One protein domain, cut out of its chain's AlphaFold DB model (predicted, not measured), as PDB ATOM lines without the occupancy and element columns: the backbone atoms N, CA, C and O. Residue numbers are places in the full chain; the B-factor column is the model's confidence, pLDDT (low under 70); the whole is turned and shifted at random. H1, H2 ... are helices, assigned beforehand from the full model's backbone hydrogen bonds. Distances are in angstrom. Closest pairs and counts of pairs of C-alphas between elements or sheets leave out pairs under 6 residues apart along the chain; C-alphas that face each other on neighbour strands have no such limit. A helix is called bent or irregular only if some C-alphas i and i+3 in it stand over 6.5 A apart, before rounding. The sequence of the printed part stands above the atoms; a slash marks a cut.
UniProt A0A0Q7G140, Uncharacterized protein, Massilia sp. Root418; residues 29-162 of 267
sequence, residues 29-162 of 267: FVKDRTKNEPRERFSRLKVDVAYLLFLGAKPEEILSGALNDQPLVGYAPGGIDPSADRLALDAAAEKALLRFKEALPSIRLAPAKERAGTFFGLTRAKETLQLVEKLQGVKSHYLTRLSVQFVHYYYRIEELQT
ATOM      1  N   PHE A  29     220.131 180.078 221.446       85.12
ATOM      2  CA  PHE A  29     220.714 179.042 220.590       85.12
ATOM      3  C   PHE A  29     222.250 179.015 220.650       85.12
ATOM      4  O   PHE A  29     222.842 177.978 220.927       85.12
ATOM      5  N   VAL A  30     222.912 180.161 220.442       85.19
ATOM      6  CA  VAL A  30     224.385 180.226 220.414       85.19
ATOM      7  C   VAL A  30     224.979 179.910 221.785       85.19
ATOM      8  O   VAL A  30     225.989 179.209 221.871       85.19
ATOM      9  N   LYS A  31     224.341 180.377 222.864       84.50
ATOM     10  CA  LYS A  31     224.761 180.060 224.236       84.50
ATOM     11  C   LYS A  31     224.640 178.566 224.536       84.50
ATOM     12  O   LYS A  31     225.570 177.988 225.093       84.50
ATOM     13  N   ASP A  32     223.516 177.958 224.166       85.44
ATOM     14  CA  ASP A  32     223.269 176.536 224.398       85.44
ATOM     15  C   ASP A  32     224.214 175.658 223.572       85.44
ATOM     16  O   ASP A  32     224.909 174.806 224.126       85.44
ATOM     17  N   ARG A  33     224.365 175.966 222.278       90.50
ATOM     18  CA  ARG A  33     225.361 175.345 221.400       90.50
ATOM     19  C   ARG A  33     226.758 175.407 222.009       90.50
ATOM     20  O   ARG A  33     227.400 174.376 222.154       90.50
ATOM     21  N   THR A  34     227.223 176.590 222.415       90.50
ATOM     22  CA  THR A  34     228.573 176.764 222.988       90.50
ATOM     23  C   THR A  34     228.788 175.882 224.222       90.50
ATOM     24  O   THR A  34     229.877 175.344 224.419       90.50
ATOM     25  N   LYS A  35     227.747 175.696 225.043       91.12
ATOM     26  CA  LYS A  35     227.794 174.861 226.247       91.12
ATOM     27  C   LYS A  35     227.772 173.360 225.930       91.12
ATOM     28  O   LYS A  35     228.488 172.598 226.577       91.12
ATOM     29  N   ASN A  36     226.947 172.935 224.975       93.00
ATOM     30  CA  ASN A  36     226.647 171.520 224.736       93.00
ATOM     31  C   ASN A  36     227.523 170.887 223.644       93.00
ATOM     32  O   ASN A  36     227.817 169.696 223.712       93.00
ATOM     33  N   GLU A  37     228.022 171.672 222.690       94.31
ATOM     34  CA  GLU A  37     228.811 171.193 221.551       94.31
ATOM     35  C   GLU A  37     230.028 170.327 221.944       94.31
ATOM     36  O   GLU A  37     230.222 169.280 221.322       94.31
ATOM     37  N   PRO A  38     230.817 170.641 222.994       93.94
ATOM     38  CA  PRO A  38     231.892 169.750 223.444       93.94
ATOM     39  C   PRO A  38     231.395 168.369 223.894       93.94
ATOM     40  O   PRO A  38     232.009 167.351 223.564       93.94
ATOM     41  N   ARG A  39     230.270 168.325 224.619       95.12
ATOM     42  CA  ARG A  39     229.654 167.082 225.098       95.12
ATOM     43  C   ARG A  39     229.101 166.263 223.936       95.12
ATOM     44  O   ARG A  39     229.297 165.049 223.919       95.12
ATOM     45  N   GLU A  40     228.461 166.906 222.965       95.44
ATOM     46  CA  GLU A  40     227.930 166.228 221.780       95.44
ATOM     47  C   GLU A  40     229.048 165.627 220.921       95.44
ATOM     48  O   GLU A  40     228.950 164.477 220.494       95.44
ATOM     49  N   ARG A  41     230.172 166.342 220.748       95.50
ATOM     50  CA  ARG A  41     231.348 165.813 220.027       95.50
ATOM     51  C   ARG A  41     231.909 164.571 220.711       95.50
ATOM     52  O   ARG A  41     232.189 163.577 220.041       95.50
ATOM     53  N   PHE A  42     232.033 164.610 222.038       95.12
ATOM     54  CA  PHE A  42     232.463 163.457 222.825       95.12
ATOM     55  C   PHE A  42     231.478 162.289 222.696       95.12
ATOM     56  O   PHE A  42     231.889 161.154 222.468       95.12
ATOM     57  N   SER A  43     230.174 162.562 222.802       94.31
ATOM     58  CA  SER A  43     229.120 161.551 222.674       94.31
ATOM     59  C   SER A  43     229.162 160.864 221.309       94.31
ATOM     60  O   SER A  43     229.154 159.635 221.248       94.31
ATOM     61  N   ARG A  44     229.298 161.641 220.226       95.75
ATOM     62  CA  ARG A  44     229.415 161.116 218.864       95.75
ATOM     63  C   ARG A  44     230.665 160.256 218.691       95.75
ATOM     64  O   ARG A  44     230.553 159.107 218.277       95.75
ATOM     65  N   LEU A  45     231.831 160.777 219.080       96.12
ATOM     66  CA  LEU A  45     233.099 160.044 218.995       96.12
ATOM     67  C   LEU A  45     233.037 158.721 219.771       96.12
ATOM     68  O   LEU A  45     233.508 157.693 219.296       96.12
ATOM     69  N   LYS A  46     232.406 158.729 220.945       95.62
ATOM     70  CA  LYS A  46     232.195 157.539 221.773       95.62
ATOM     71  C   LYS A  46     231.327 156.482 221.097       95.62
ATOM     72  O   LYS A  46     231.646 155.302 221.198       95.62
ATOM     73  N   VAL A  47     230.254 156.886 220.419       93.69
ATOM     74  CA  VAL A  47     229.398 155.976 219.639       93.69
ATOM     75  C   VAL A  47     230.190 155.351 218.489       93.69
ATOM     76  O   VAL A  47     230.177 154.130 218.342       93.69
ATOM     77  N   ASP A  48     230.931 156.164 217.734       94.88
ATOM     78  CA  ASP A  48     231.722 155.697 216.590       94.88
ATOM     79  C   ASP A  48     232.847 154.731 217.033       94.88
ATOM     80  O   ASP A  48     233.040 153.673 216.435       94.88
ATOM     81  N   VAL A  49     233.550 155.034 218.133       95.00
ATOM     82  CA  VAL A  49     234.575 154.148 218.718       95.00
ATOM     83  C   VAL A  49     233.962 152.843 219.223       95.00
ATOM     84  O   VAL A  49     234.466 151.767 218.903       95.00
ATOM     85  N   ALA A  50     232.866 152.918 219.983       92.19
ATOM     86  CA  ALA A  50     232.185 151.731 220.493       92.19
ATOM     87  C   ALA A  50     231.708 150.824 219.354       92.19
ATOM     88  O   ALA A  50     231.773 149.607 219.488       92.19
ATOM     89  N   TYR A  51     231.275 151.399 218.229       90.62
ATOM     90  CA  TYR A  51     230.896 150.648 217.036       90.62
ATOM     91  C   TYR A  51     232.084 149.894 216.433       90.62
ATOM     92  O   TYR A  51     231.974 148.705 216.156       90.62
ATOM     93  N   LEU A  52     233.241 150.539 216.284       91.50
ATOM     94  CA  LEU A  52     234.434 149.886 215.734       91.50
ATOM     95  C   LEU A  52     234.954 148.770 216.650       91.50
ATOM     96  O   LEU A  52     235.247 147.674 216.171       91.50
ATOM     97  N   LEU A  53     234.994 149.006 217.965       89.94
ATOM     98  CA  LEU A  53     235.326 147.977 218.955       89.94
ATOM     99  C   LEU A  53     234.307 146.833 218.918       89.94
ATOM    100  O   LEU A  53     234.681 145.663 218.872       89.94
ATOM    101  N   PHE A  54     233.014 147.169 218.843       86.69
ATOM    102  CA  PHE A  54     231.941 146.193 218.669       86.69
ATOM    103  C   PHE A  54     232.089 145.393 217.381       86.69
ATOM    104  O   PHE A  54     231.602 144.274 217.359       86.69
ATOM    105  N   LEU A  55     232.740 145.919 216.337       85.31
ATOM    106  CA  LEU A  55     233.063 145.208 215.098       85.31
ATOM    107  C   LEU A  55     234.388 144.432 215.152       85.31
ATOM    108  O   LEU A  55     234.624 143.596 214.277       85.31
ATOM    109  N   GLY A  56     235.190 144.605 216.205       84.62
ATOM    110  CA  GLY A  56     236.435 143.864 216.446       84.62
ATOM    111  C   GLY A  56     237.712 144.627 216.156       84.62
ATOM    112  O   GLY A  56     238.775 144.014 216.140       84.62
ATOM    113  N   ALA A  57     237.616 145.934 215.925       88.62
ATOM    114  CA  ALA A  57     238.783 146.785 215.797       88.62
ATOM    115  C   ALA A  57     239.617 146.744 217.082       88.62
ATOM    116  O   ALA A  57     239.068 146.843 218.182       88.62
ATOM    117  N   LYS A  58     240.940 146.660 216.957       89.75
ATOM    118  CA  LYS A  58     241.834 146.828 218.109       89.75
ATOM    119  C   LYS A  58     241.972 148.315 218.468       89.75
ATOM    120  O   LYS A  58     242.068 149.137 217.551       89.75
ATOM    121  N   PRO A  59     242.028 148.694 219.759       90.88
ATOM    122  CA  PRO A  59     242.200 150.089 220.175       90.88
ATOM    123  C   PRO A  59     243.399 150.795 219.524       90.88
ATOM    124  O   PRO A  59     243.298 151.956 219.133       90.88
ATOM    125  N   GLU A  60     244.522 150.097 219.366       91.00
ATOM    126  CA  GLU A  60     245.759 150.626 218.783       91.00
ATOM    127  C   GLU A  60     245.610 150.912 217.286       91.00
ATOM    128  O   GLU A  60     246.155 151.896 216.783       91.00
ATOM    129  N   GLU A  61     244.837 150.088 216.574       91.12
ATOM    130  CA  GLU A  61     244.518 150.300 215.159       91.12
ATOM    131  C   GLU A  61     243.584 151.492 214.979       91.12
ATOM    132  O   GLU A  61     243.790 152.295 214.075       91.12
ATOM    133  N   ILE A  62     242.596 151.659 215.868       93.50
ATOM    134  CA  ILE A  62     241.753 152.858 215.858       93.50
ATOM    135  C   ILE A  62     242.621 154.096 216.098       93.50
ATOM    136  O   ILE A  62     242.464 155.063 215.373       93.50
ATOM    137  N   LEU A  63     243.537 154.077 217.075       92.50
ATOM    138  CA  LEU A  63     244.404 155.224 217.403       92.50
ATOM    139  C   LEU A  63     245.365 155.611 216.276       92.50
ATOM    140  O   LEU A  63     245.617 156.795 216.061       92.50
ATOM    141  N   SER A  64     245.950 154.611 215.616       88.69
ATOM    142  CA  SER A  64     246.939 154.804 214.549       88.69
ATOM    143  C   SER A  64     246.311 154.932 213.160       88.69
ATOM    144  O   SER A  64     247.012 155.283 212.210       88.69
ATOM    145  N   GLY A  65     245.002 154.685 213.042       83.25
ATOM    146  CA  GLY A  65     244.242 154.752 211.802       83.25
ATOM    147  C   GLY A  65     244.331 156.131 211.154       83.25
ATOM    148  O   GLY A  65     243.661 157.085 211.555       83.25
ATOM    149  N   ALA A  66     245.149 156.234 210.112       74.06
ATOM    150  CA  ALA A  66     245.347 157.465 209.366       74.06
ATOM    151  C   ALA A  66     244.557 157.413 208.056       74.06
ATOM    152  O   ALA A  66     244.996 156.841 207.063       74.06
ATOM    153  N   LEU A  67     243.386 158.049 208.055       87.31
ATOM    154  CA  LEU A  67     242.667 158.397 206.835       87.31
ATOM    155  C   LEU A  67     242.727 159.921 206.685       87.31
ATOM    156  O   LEU A  67     242.222 160.658 207.536       87.31
ATOM    157  N   ASN A  68     243.404 160.399 205.639       82.31
ATOM    158  CA  ASN A  68     243.671 161.832 205.441       82.31
ATOM    159  C   ASN A  68     242.516 162.587 204.770       82.31
ATOM    160  O   ASN A  68     242.518 163.817 204.744       82.31
ATOM    161  N   ASP A  69     241.497 161.869 204.304       85.69
ATOM    162  CA  ASP A  69     240.329 162.465 203.672       85.69
ATOM    163  C   ASP A  69     239.454 163.235 204.670       85.69
ATOM    164  O   ASP A  69     239.488 163.047 205.896       85.69
ATOM    165  N   GLN A  70     238.631 164.125 204.126       87.56
ATOM    166  CA  GLN A  70     237.591 164.812 204.879       87.56
ATOM    167  C   GLN A  70     236.387 163.861 205.073       87.56
ATOM    168  O   GLN A  70     235.908 163.298 204.089       87.56
ATOM    169  N   PRO A  71     235.877 163.658 206.304       90.88
ATOM    170  CA  PRO A  71     234.817 162.675 206.544       90.88
ATOM    171  C   PRO A  71     233.479 162.990 205.856       90.88
ATOM    172  O   PRO A  71     232.891 162.109 205.231       90.88
ATOM    173  N   LEU A  72     233.001 164.238 205.933       93.12
ATOM    174  CA  LEU A  72     231.687 164.656 205.414       93.12
ATOM    175  C   LEU A  72     231.812 165.594 204.200       93.12
ATOM    176  O   LEU A  72     231.217 166.673 204.166       93.12
ATOM    177  N   VAL A  73     232.611 165.208 203.198       85.38
ATOM    178  CA  VAL A  73     232.768 165.995 201.956       85.38
ATOM    179  C   VAL A  73     231.427 166.173 201.255       85.38
ATOM    180  O   VAL A  73     230.734 165.198 200.972       85.38
ATOM    181  N   GLY A  74     231.103 167.425 200.927       80.75
ATOM    182  CA  GLY A  74     229.936 167.772 200.115       80.75
ATOM    183  C   GLY A  74     228.599 167.699 200.850       80.75
ATOM    184  O   GLY A  74     227.574 167.969 200.233       80.75
ATOM    185  N   TYR A  75     228.584 167.373 202.148       89.75
ATOM    186  CA  TYR A  75     227.363 167.483 202.936       89.75
ATOM    187  C   TYR A  75     227.041 168.958 203.195       89.75
ATOM    188  O   TYR A  75     227.858 169.694 203.750       89.75
ATOM    189  N   ALA A  76     225.834 169.376 202.825       87.44
ATOM    190  CA  ALA A  76     225.291 170.684 203.151       87.44
ATOM    191  C   ALA A  76     223.798 170.525 203.476       87.44
ATOM    192  O   ALA A  76     223.070 169.974 202.651       87.44
ATOM    193  N   PRO A  77     223.327 170.983 204.651       87.75
ATOM    194  CA  PRO A  77     221.911 170.896 204.988       87.75
ATOM    195  C   PRO A  77     221.092 171.837 204.097       87.75
ATOM    196  O   PRO A  77     221.484 172.989 203.881       87.75
ATOM    197  N   GLY A  78     219.956 171.354 203.590       80.62
ATOM    198  CA  GLY A  78     219.081 172.129 202.708       80.62
ATOM    199  C   GLY A  78     218.221 173.148 203.459       80.62
ATOM    200  O   GLY A  78     217.840 174.176 202.895       80.62
ATOM    201  N   GLY A  79     217.917 172.891 204.734       77.44
ATOM    202  CA  GLY A  79     217.124 173.771 205.596       77.44
ATOM    203  C   GLY A  79     215.628 173.804 205.270       77.44
ATOM    204  O   GLY A  79     214.920 174.677 205.775       77.44
ATOM    205  N   ILE A  80     215.150 172.896 204.411       75.94
ATOM    206  CA  ILE A  80     213.733 172.776 204.029       75.94
ATOM    207  C   ILE A  80     213.007 171.848 205.004       75.94
ATOM    208  O   ILE A  80     211.963 172.221 205.538       75.94
ATOM    209  N   ASP A  81     213.580 170.671 205.249       82.88
ATOM    210  CA  ASP A  81     213.059 169.666 206.168       82.88
ATOM    211  C   ASP A  81     214.181 169.226 207.126       82.88
ATOM    212  O   ASP A  81     215.069 168.466 206.729       82.88
ATOM    213  N   PRO A  82     214.155 169.693 208.387       83.06
ATOM    214  CA  PRO A  82     215.143 169.329 209.396       83.06
ATOM    215  C   PRO A  82     215.229 167.823 209.655       83.06
ATOM    216  O   PRO A  82     216.308 167.325 209.970       83.06
ATOM    217  N   SER A  83     214.122 167.084 209.522       85.25
ATOM    218  CA  SER A  83     214.122 165.634 209.722       85.25
ATOM    219  C   SER A  83     214.825 164.927 208.567       85.25
ATOM    220  O   SER A  83     215.656 164.051 208.808       85.25
ATOM    221  N   ALA A  84     214.558 165.338 207.324       88.44
ATOM    222  CA  ALA A  84     215.270 164.819 206.158       88.44
ATOM    223  C   ALA A  84     216.767 165.177 206.195       88.44
ATOM    224  O   ALA A  84     217.605 164.314 205.937       88.44
ATOM    225  N   ASP A  85     217.110 166.412 206.578       91.38
ATOM    226  CA  ASP A  85     218.504 166.837 206.742       91.38
ATOM    227  C   ASP A  85     219.212 166.010 207.833       91.38
ATOM    228  O   ASP A  85     220.333 165.547 207.628       91.38
ATOM    229  N   ARG A  86     218.563 165.759 208.982       90.75
ATOM    230  CA  ARG A  86     219.126 164.908 210.049       90.75
ATOM    231  C   ARG A  86     219.369 163.476 209.564       90.75
ATOM    232  O   ARG A  86     220.461 162.953 209.768       90.75
ATOM    233  N   LEU A  87     218.406 162.874 208.862       92.06
ATOM    234  CA  LEU A  87     218.563 161.536 208.277       92.06
ATOM    235  C   LEU A  87     219.715 161.482 207.262       92.06
ATOM    236  O   LEU A  87     220.506 160.539 207.265       92.06
ATOM    237  N   ALA A  88     219.841 162.502 206.411       94.00
ATOM    238  CA  ALA A  88     220.928 162.596 205.441       94.00
ATOM    239  C   ALA A  88     222.299 162.763 206.121       94.00
ATOM    240  O   ALA A  88     223.279 162.159 205.679       94.00
ATOM    241  N   LEU A  89     222.372 163.545 207.204       95.44
ATOM    242  CA  LEU A  89     223.584 163.708 208.007       95.44
ATOM    243  C   LEU A  89     224.013 162.383 208.649       95.44
ATOM    244  O   LEU A  89     225.192 162.029 208.583       95.44
ATOM    245  N   ASP A  90     223.068 161.646 209.234       94.25
ATOM    246  CA  ASP A  90     223.332 160.342 209.843       94.25
ATOM    247  C   ASP A  90     223.841 159.333 208.809       94.25
ATOM    248  O   ASP A  90     224.882 158.709 209.027       94.25
ATOM    249  N   ALA A  91     223.194 159.246 207.642       94.12
ATOM    250  CA  ALA A  91     223.628 158.374 206.550       94.12
ATOM    251  C   ALA A  91     225.022 158.750 206.009       94.12
ATOM    252  O   ALA A  91     225.851 157.881 205.722       94.12
ATOM    253  N   ALA A  92     225.320 160.049 205.887       95.88
ATOM    254  CA  ALA A  92     226.640 160.522 205.474       95.88
ATOM    255  C   ALA A  92     227.721 160.158 206.505       95.88
ATOM    256  O   ALA A  92     228.813 159.720 206.127       95.88
ATOM    257  N   ALA A  93     227.411 160.292 207.796       95.81
ATOM    258  CA  ALA A  93     228.313 159.938 208.884       95.81
ATOM    259  C   ALA A  93     228.542 158.429 208.991       95.81
ATOM    260  O   ALA A  93     229.680 158.002 209.182       95.81
ATOM    261  N   GLU A  94     227.503 157.617 208.796       93.69
ATOM    262  CA  GLU A  94     227.629 156.163 208.713       93.69
ATOM    263  C   GLU A  94     228.527 155.757 207.539       93.69
ATOM    264  O   GLU A  94     229.490 155.013 207.723       93.69
ATOM    265  N   LYS A  95     228.304 156.323 206.346       93.69
ATOM    266  CA  LYS A  95     229.171 156.079 205.183       93.69
ATOM    267  C   LYS A  95     230.623 156.480 205.458       93.69
ATOM    268  O   LYS A  95     231.540 155.781 205.032       93.69
ATOM    269  N   ALA A  96     230.852 157.595 206.149       95.06
ATOM    270  CA  ALA A  96     232.191 158.042 206.528       95.06
ATOM    271  C   ALA A  96     232.859 157.093 207.537       95.06
ATOM    272  O   ALA A  96     234.058 156.830 207.418       95.06
ATOM    273  N   LEU A  97     232.094 156.563 208.497       94.44
ATOM    274  CA  LEU A  97     232.559 155.584 209.480       94.44
ATOM    275  C   LEU A  97     232.888 154.236 208.827       94.44
ATOM    276  O   LEU A  97     233.914 153.640 209.146       94.44
ATOM    277  N   LEU A  98     232.068 153.784 207.875       92.06
ATOM    278  CA  LEU A  98     232.318 152.563 207.105       92.06
ATOM    279  C   LEU A  98     233.606 152.658 206.277       92.06
ATOM    280  O   LEU A  98     234.388 151.713 206.279       92.06
ATOM    281  N   ARG A  99     233.898 153.811 205.662       92.31
ATOM    282  CA  ARG A  99     235.189 154.028 204.978       92.31
ATOM    283  C   ARG A  99     236.377 153.936 205.932       92.31
ATOM    284  O   ARG A  99     237.394 153.342 205.596       92.31
ATOM    285  N   PHE A 100     236.257 154.505 207.133       93.81
ATOM    286  CA  PHE A 100     237.312 154.377 208.140       93.81
ATOM    287  C   PHE A 100     237.490 152.921 208.573       93.81
ATOM    288  O   PHE A 100     238.613 152.439 208.634       93.81
ATOM    289  N   LYS A 101     236.386 152.203 208.805       91.31
ATOM    290  CA  LYS A 101     236.384 150.767 209.109       91.31
ATOM    291  C   LYS A 101     237.123 149.958 208.034       91.31
ATOM    292  O   LYS A 101     237.901 149.081 208.387       91.31
ATOM    293  N   GLU A 102     236.900 150.237 206.752       89.44
ATOM    294  CA  GLU A 102     237.576 149.553 205.634       89.44
ATOM    295  C   GLU A 102     239.098 149.759 205.625       89.44
ATOM    296  O   GLU A 102     239.834 148.894 205.148       89.44
ATOM    297  N   ALA A 103     239.579 150.867 206.196       88.56
ATOM    298  CA  ALA A 103     241.003 151.141 206.356       88.56
ATOM    299  C   ALA A 103     241.645 150.391 207.541       88.56
ATOM    300  O   ALA A 103     242.870 150.411 207.673       88.56
ATOM    301  N   LEU A 104     240.858 149.728 208.401       89.31
ATOM    302  CA  LEU A 104     241.362 149.028 209.585       89.31
ATOM    303  C   LEU A 104     241.699 147.552 209.279       89.31
ATOM    304  O   LEU A 104     240.817 146.797 208.855       89.31
ATOM    305  N   PRO A 105     242.945 147.095 209.523       80.62
ATOM    306  CA  PRO A 105     243.385 145.740 209.178       80.62
ATOM    307  C   PRO A 105     242.621 144.613 209.888       80.62
ATOM    308  O   PRO A 105     242.352 143.582 209.269       80.62
ATOM    309  N   SER A 106     242.268 144.788 211.169       75.25
ATOM    310  CA  SER A 106     241.634 143.732 211.981       75.25
ATOM    311  C   SER A 106     240.166 143.467 211.651       75.25
ATOM    312  O   SER A 106     239.649 142.404 211.992       75.25
ATOM    313  N   ILE A 107     239.480 144.377 210.950       71.94
ATOM    314  CA  ILE A 107     238.044 144.250 210.639       71.94
ATOM    315  C   ILE A 107     237.830 143.487 209.321       71.94
ATOM    316  O   ILE A 107     236.933 143.770 208.527       71.94
ATOM    317  N   ARG A 108     238.659 142.472 209.079       56.12
ATOM    318  CA  ARG A 108     238.464 141.487 208.016       56.12
ATOM    319  C   ARG A 108     237.984 140.197 208.672       56.12
ATOM    320  O   ARG A 108     238.785 139.391 209.118       56.12
ATOM    321  N   LEU A 109     236.664 140.013 208.735       50.06
ATOM    322  CA  LEU A 109     236.039 138.709 209.012       50.06
ATOM    323  C   LEU A 109     236.358 138.089 210.391       50.06
ATOM    324  O   LEU A 109     236.599 136.887 210.481       50.06
ATOM    325  N   ALA A 110     236.313 138.854 211.485       45.78
ATOM    326  CA  ALA A 110     236.248 138.212 212.800       45.78
ATOM    327  C   ALA A 110     234.934 137.400 212.892       45.78
ATOM    328  O   ALA A 110     233.863 137.973 212.653       45.78
ATOM    329  N   PRO A 111     234.966 136.091 213.219       45.59
ATOM    330  CA  PRO A 111     233.750 135.328 213.457       45.59
ATOM    331  C   PRO A 111     232.965 135.998 214.587       45.59
ATOM    332  O   PRO A 111     233.553 136.411 215.581       45.59
ATOM    333  N   ALA A 112     231.637 136.063 214.480       50.94
ATOM    334  CA  ALA A 112     230.749 136.628 215.505       50.94
ATOM    335  C   ALA A 112     230.752 135.859 216.852       50.94
ATOM    336  O   ALA A 112     229.872 136.057 217.688       50.94
ATOM    337  N   LYS A 113     231.707 134.946 217.056       45.03
ATOM    338  CA  LYS A 113     231.855 134.154 218.269       45.03
ATOM    339  C   LYS A 113     232.756 134.920 219.232       45.03
ATOM    340  O   LYS A 113     233.874 135.265 218.882       45.03
ATOM    341  N   GLU A 114     232.214 135.162 220.423       47.34
ATOM    342  CA  GLU A 114     232.832 135.849 221.567       47.34
ATOM    343  C   GLU A 114     232.831 137.384 221.509       47.34
ATOM    344  O   GLU A 114     233.863 138.045 221.566       47.34
ATOM    345  N   ARG A 115     231.640 137.994 221.499       54.03
ATOM    346  CA  ARG A 115     231.486 139.348 222.056       54.03
ATOM    347  C   ARG A 115     230.516 139.314 223.224       54.03
ATOM    348  O   ARG A 115     229.307 139.449 223.062       54.03
ATOM    349  N   ALA A 116     231.067 139.096 224.416       47.00
ATOM    350  CA  ALA A 116     230.351 139.286 225.668       47.00
ATOM    351  C   ALA A 116     230.172 140.795 225.904       47.00
ATOM    352  O   ALA A 116     231.053 141.467 226.428       47.00
ATOM    353  N   GLY A 117     229.045 141.348 225.457       57.66
ATOM    354  CA  GLY A 117     228.694 142.746 225.695       57.66
ATOM    355  C   GLY A 117     227.673 143.265 224.693       57.66
ATOM    356  O   GLY A 117     227.787 143.040 223.490       57.66
ATOM    357  N   THR A 118     226.665 143.989 225.174       74.38
ATOM    358  CA  THR A 118     225.782 144.754 224.288       74.38
ATOM    359  C   THR A 118     226.530 145.988 223.780       74.38
ATOM    360  O   THR A 118     227.371 146.544 224.490       74.38
ATOM    361  N   PHE A 119     226.204 146.467 222.576       77.50
ATOM    362  CA  PHE A 119     226.731 147.731 222.040       77.50
ATOM    363  C   PHE A 119     226.627 148.879 223.062       77.50
ATOM    364  O   PHE A 119     227.584 149.615 223.298       77.50
ATOM    365  N   PHE A 120     225.493 148.965 223.763       77.75
ATOM    366  CA  PHE A 120     225.287 149.935 224.837       77.75
ATOM    367  C   PHE A 120     226.270 149.773 226.003       77.75
ATOM    368  O   PHE A 120     226.733 150.780 226.540       77.75
ATOM    369  N   GLY A 121     226.626 148.540 226.373       78.62
ATOM    370  CA  GLY A 121     227.651 148.263 227.378       78.62
ATOM    371  C   GLY A 121     229.024 148.804 226.972       78.62
ATOM    372  O   GLY A 121     229.681 149.463 227.776       78.62
ATOM    373  N   LEU A 122     229.411 148.630 225.703       82.00
ATOM    374  CA  LEU A 122     230.689 149.128 225.177       82.00
ATOM    375  C   LEU A 122     230.781 150.655 225.210       82.00
ATOM    376  O   LEU A 122     231.809 151.188 225.610       82.00
ATOM    377  N   THR A 123     229.693 151.378 224.926       83.44
ATOM    378  CA  THR A 123     229.706 152.855 225.010       83.44
ATOM    379  C   THR A 123     230.026 153.397 226.410       83.44
ATOM    380  O   THR A 123     230.329 154.581 226.551       83.44
ATOM    381  N   ARG A 124     229.929 152.567 227.457       86.62
ATOM    382  CA  ARG A 124     230.237 152.919 228.854       86.62
ATOM    383  C   ARG A 124     231.501 152.234 229.375       86.62
ATOM    384  O   ARG A 124     231.908 152.511 230.500       86.62
ATOM    385  N   ALA A 125     232.107 151.346 228.589       87.50
ATOM    386  CA  ALA A 125     233.299 150.621 228.989       87.50
ATOM    387  C   ALA A 125     234.468 151.592 229.196       87.50
ATOM    388  O   ALA A 125     234.700 152.493 228.386       87.50
ATOM    389  N   LYS A 126     235.234 151.382 230.274       89.69
ATOM    390  CA  LYS A 126     236.394 152.214 230.630       89.69
ATOM    391  C   LYS A 126     237.388 152.336 229.471       89.69
ATOM    392  O   LYS A 126     237.870 153.427 229.198       89.69
ATOM    393  N   GLU A 127     237.633 151.236 228.767       87.69
ATOM    394  CA  GLU A 127     238.517 151.173 227.596       87.69
ATOM    395  C   GLU A 127     238.039 152.088 226.461       87.69
ATOM    396  O   GLU A 127     238.837 152.824 225.882       87.69
ATOM    397  N   THR A 128     236.728 152.112 226.190       91.25
ATOM    398  CA  THR A 128     236.136 153.012 225.187       91.25
ATOM    399  C   THR A 128     236.326 154.468 225.597       91.25
ATOM    400  O   THR A 128     236.755 155.278 224.783       91.25
ATOM    401  N   LEU A 129     236.058 154.810 226.860       94.12
ATOM    402  CA  LEU A 129     236.202 156.184 227.352       94.12
ATOM    403  C   LEU A 129     237.656 156.671 227.278       94.12
ATOM    404  O   LEU A 129     237.904 157.759 226.765       94.12
ATOM    405  N   GLN A 130     238.620 155.844 227.691       93.62
ATOM    406  CA  GLN A 130     240.049 156.165 227.601       93.62
ATOM    407  C   GLN A 130     240.514 156.356 226.152       93.62
ATOM    408  O   GLN A 130     241.334 157.228 225.862       93.62
ATOM    409  N   LEU A 131     240.002 155.540 225.228       94.25
ATOM    410  CA  LEU A 131     240.297 155.675 223.806       94.25
ATOM    411  C   LEU A 131     239.718 156.980 223.237       94.25
ATOM    412  O   LEU A 131     240.420 157.711 222.539       94.25
ATOM    413  N   VAL A 132     238.473 157.313 223.581       95.38
ATOM    414  CA  VAL A 132     237.823 158.569 223.178       95.38
ATOM    415  C   VAL A 132     238.603 159.784 223.689       95.38
ATOM    416  O   VAL A 132     238.841 160.705 222.913       95.38
ATOM    417  N   GLU A 133     239.051 159.777 224.947       94.12
ATOM    418  CA  GLU A 133     239.865 160.857 225.530       94.12
ATOM    419  C   GLU A 133     241.180 161.065 224.766       94.12
ATOM    420  O   GLU A 133     241.530 162.196 224.422       94.12
ATOM    421  N   LYS A 134     241.885 159.975 224.431       94.56
ATOM    422  CA  LYS A 134     243.109 160.039 223.615       94.56
ATOM    423  C   LYS A 134     242.826 160.628 222.234       94.56
ATOM    424  O   LYS A 134     243.513 161.553 221.808       94.56
ATOM    425  N   LEU A 135     241.798 160.126 221.549       94.25
ATOM    426  CA  LEU A 135     241.415 160.580 220.209       94.25
ATOM    427  C   LEU A 135     240.974 162.047 220.191       94.25
ATOM    428  O   LEU A 135     241.314 162.779 219.260       94.25
ATOM    429  N   GLN A 136     240.272 162.506 221.227       89.88
ATOM    430  CA  GLN A 136     239.842 163.897 221.360       89.88
ATOM    431  C   GLN A 136     241.033 164.871 221.396       89.88
ATOM    432  O   GLN A 136     240.927 165.984 220.876       89.88
ATOM    433  N   GLY A 137     242.173 164.449 221.954       88.06
ATOM    434  CA  GLY A 137     243.425 165.211 221.919       88.06
ATOM    435  C   GLY A 137     244.057 165.312 220.523       88.06
ATOM    436  O   GLY A 137     244.797 166.258 220.246       88.06
ATOM    437  N   VAL A 138     243.730 164.392 219.611       92.94
ATOM    438  CA  VAL A 138     244.306 164.315 218.262       92.94
ATOM    439  C   VAL A 138     243.348 164.933 217.241       92.94
ATOM    440  O   VAL A 138     242.540 164.258 216.603       92.94
ATOM    441  N   LYS A 139     243.452 166.252 217.042       91.69
ATOM    442  CA  LYS A 139     242.586 167.012 216.111       91.69
ATOM    443  C   LYS A 139     242.665 166.531 214.656       91.69
ATOM    444  O   LYS A 139     241.705 166.677 213.905       91.69
ATOM    445  N   SER A 140     243.807 165.976 214.255       92.38
ATOM    446  CA  SER A 140     244.045 165.409 212.925       92.38
ATOM    447  C   SER A 140     243.565 163.963 212.784       92.38
ATOM    448  O   SER A 140     243.724 163.386 211.714       92.38
ATOM    449  N   HIS A 141     242.974 163.357 213.811       95.31
ATOM    450  CA  HIS A 141     242.436 162.010 213.689       95.31
ATOM    451  C   HIS A 141     241.112 162.020 212.911       95.31
ATOM    452  O   HIS A 141     240.272 162.902 213.114       95.31
ATOM    453  N   TYR A 142     240.895 161.033 212.036       95.62
ATOM    454  CA  TYR A 142     239.718 160.990 211.161       95.62
ATOM    455  C   TYR A 142     238.398 160.978 211.948       95.62
ATOM    456  O   TYR A 142     237.523 161.800 211.684       95.62
ATOM    457  N   LEU A 143     238.279 160.125 212.975       95.88
ATOM    458  CA  LEU A 143     237.081 160.072 213.832       95.88
ATOM    459  C   LEU A 143     236.857 161.370 214.625       95.88
ATOM    460  O   LEU A 143     235.717 161.762 214.868       95.88
ATOM    461  N   THR A 144     237.931 162.075 214.990       95.81
ATOM    462  CA  THR A 144     237.840 163.371 215.677       95.81
ATOM    463  C   THR A 144     237.337 164.449 214.723       95.81
ATOM    464  O   THR A 144     236.462 165.233 215.083       95.81
ATOM    465  N   ARG A 145     237.815 164.465 213.473       95.56
ATOM    466  CA  ARG A 145     237.256 165.343 212.436       95.56
ATOM    467  C   ARG A 145     235.798 165.002 212.131       95.56
ATOM    468  O   ARG A 145     235.002 165.921 211.972       95.56
ATOM    469  N   LEU A 146     235.447 163.714 212.078       96.31
ATOM    470  CA  LEU A 146     234.083 163.259 211.810       96.31
ATOM    471  C   LEU A 146     233.128 163.746 212.898       96.31
ATOM    472  O   LEU A 146     232.116 164.359 212.573       96.31
ATOM    473  N   SER A 147     233.468 163.557 214.176       96.88
ATOM    474  CA  SER A 147     232.621 164.011 215.283       96.88
ATOM    475  C   SER A 147     232.467 165.535 215.309       96.88
ATOM    476  O   SER A 147     231.366 166.039 215.525       96.88
ATOM    477  N   VAL A 148     233.537 166.283 215.018       95.94
ATOM    478  CA  VAL A 148     233.486 167.748 214.902       95.94
ATOM    479  C   VAL A 148     232.579 168.185 213.752       95.94
ATOM    480  O   VAL A 148     231.724 169.044 213.961       95.94
ATOM    481  N   GLN A 149     232.735 167.608 212.556       96.19
ATOM    482  CA  GLN A 149     231.920 167.964 211.389       96.19
ATOM    483  C   GLN A 149     230.457 167.566 211.577       96.19
ATOM    484  O   GLN A 149     229.574 168.370 211.297       96.19
ATOM    485  N   PHE A 150     230.197 166.367 212.100       97.06
ATOM    486  CA  PHE A 150     228.846 165.897 212.389       97.06
ATOM    487  C   PHE A 150     228.124 166.855 213.332       97.06
ATOM    488  O   PHE A 150     227.052 167.350 213.006       97.06
ATOM    489  N   VAL A 151     228.737 167.182 214.474       96.50
ATOM    490  CA  VAL A 151     228.116 168.073 215.460       96.50
ATOM    491  C   VAL A 151     227.973 169.494 214.918       96.50
ATOM    492  O   VAL A 151     226.960 170.144 215.168       96.50
ATOM    493  N   HIS A 152     228.939 169.973 214.127       94.75
ATOM    494  CA  HIS A 152     228.811 171.254 213.435       94.75
ATOM    495  C   HIS A 152     227.566 171.287 212.539       94.75
ATOM    496  O   HIS A 152     226.768 172.219 212.638       94.75
ATOM    497  N   TYR A 153     227.382 170.272 211.690       95.69
ATOM    498  CA  TYR A 153     226.234 170.196 210.791       95.69
ATOM    499  C   TYR A 153     224.920 169.942 211.527       95.69
ATOM    500  O   TYR A 153     223.915 170.543 211.158       95.69
ATOM    501  N   TYR A 154     224.929 169.150 212.599       94.62
ATOM    502  CA  TYR A 154     223.777 168.955 213.477       94.62
ATOM    503  C   TYR A 154     223.266 170.299 214.008       94.62
ATOM    504  O   TYR A 154     222.117 170.668 213.778       94.62
ATOM    505  N   TYR A 155     224.146 171.105 214.616       93.81
ATOM    506  CA  TYR A 155     223.764 172.442 215.069       93.81
ATOM    507  C   TYR A 155     223.437 173.388 213.915       93.81
ATOM    508  O   TYR A 155     222.625 174.290 214.089       93.81
ATOM    509  N   ARG A 156     224.031 173.215 212.730       93.00
ATOM    510  CA  ARG A 156     223.663 174.029 211.568       93.00
ATOM    511  C   ARG A 156     222.220 173.767 211.126       93.00
ATOM    512  O   ARG A 156     221.531 174.727 210.798       93.00
ATOM    513  N   ILE A 157     221.757 172.516 211.150       91.88
ATOM    514  CA  ILE A 157     220.355 172.162 210.871       91.88
ATOM    515  C   ILE A 157     219.431 172.838 211.896       91.88
ATOM    516  O   ILE A 157     218.496 173.542 211.512       91.88
ATOM    517  N   GLU A 158     219.754 172.724 213.188       89.06
ATOM    518  CA  GLU A 158     219.002 173.382 214.268       89.06
ATOM    519  C   GLU A 158     218.958 174.908 214.113       89.06
ATOM    520  O   GLU A 158     217.927 175.550 214.331       89.06
ATOM    521  N   GLU A 159     220.078 175.513 213.715       91.19
ATOM    522  CA  GLU A 159     220.182 176.950 213.492       91.19
ATOM    523  C   GLU A 159     219.303 177.405 212.325       91.19
ATOM    524  O   GLU A 159     218.626 178.433 212.423       91.19
ATOM    525  N   LEU A 160     219.297 176.653 211.222       89.56
ATOM    526  CA  LEU A 160     218.447 176.935 210.068       89.56
ATOM    527  C   LEU A 160     216.971 176.899 210.470       89.56
ATOM    528  O   LEU A 160     216.224 177.808 210.110       89.56
ATOM    529  N   GLN A 161     216.561 175.927 211.285       85.12
ATOM    530  CA  GLN A 161     215.198 175.876 211.812       85.12
ATOM    531  C   GLN A 161     214.911 177.073 212.735       85.12
ATOM    532  O   GLN A 161     213.952 177.815 212.510       85.12
ATOM    533  N   THR A 162     215.786 177.327 213.709       84.12
ATOM    534  CA  THR A 162     215.593 178.365 214.737       84.12
ATOM    535  C   THR A 162     215.609 179.786 214.174       84.12
ATOM    536  O   THR A 162     214.907 180.668 214.661       84.12
TER     537      THR A 162
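This is residues 29 to 162 of the 267 residues of an uncharacterized protein of Massilia sp. Root418 (UniProt A0A0Q7G140). H1, H3 and H6 form an elongated three-helix bundle. H5 packs across H1; short H2 and H4 touch H1's residues 49 to 54. The printed part has 134 residues with six named helices, H1 to H6 in order: all helix, compact, radius of gyration of the C-alphas 15.4 A, spans 46 by 28 by 27 A.

Start at H1, residues 29 to 55, irregular: C-alphas 35 and 38 are 7.1 A apart. It touches H6, residues 142 to 162, closest at C-alphas 41 and 147, 5.2 A. H6 touches H3, residues 82 to 102, opposite ways at a shallow tilt of 4 degrees. H5, residues 126 to 137, touches H1, closest at C-alphas 132 and 46, 5.9 A. Every O i to N i+4 pair is within hydrogen-bond range in H3, H5 and H6, 21 of 23 in H1.

Find C-alpha 29 at (220.714, 179.042, 220.590); H1 runs 36.4 A from there. H6 ends at C-alpha 162, (215.593, 178.365, 214.737).

The printed part has no cut. Long links join H2, residues 59 to 64, to H3, and H3 to H4, residues 119 to 122. Residues 108 to 117 have pLDDT under 70.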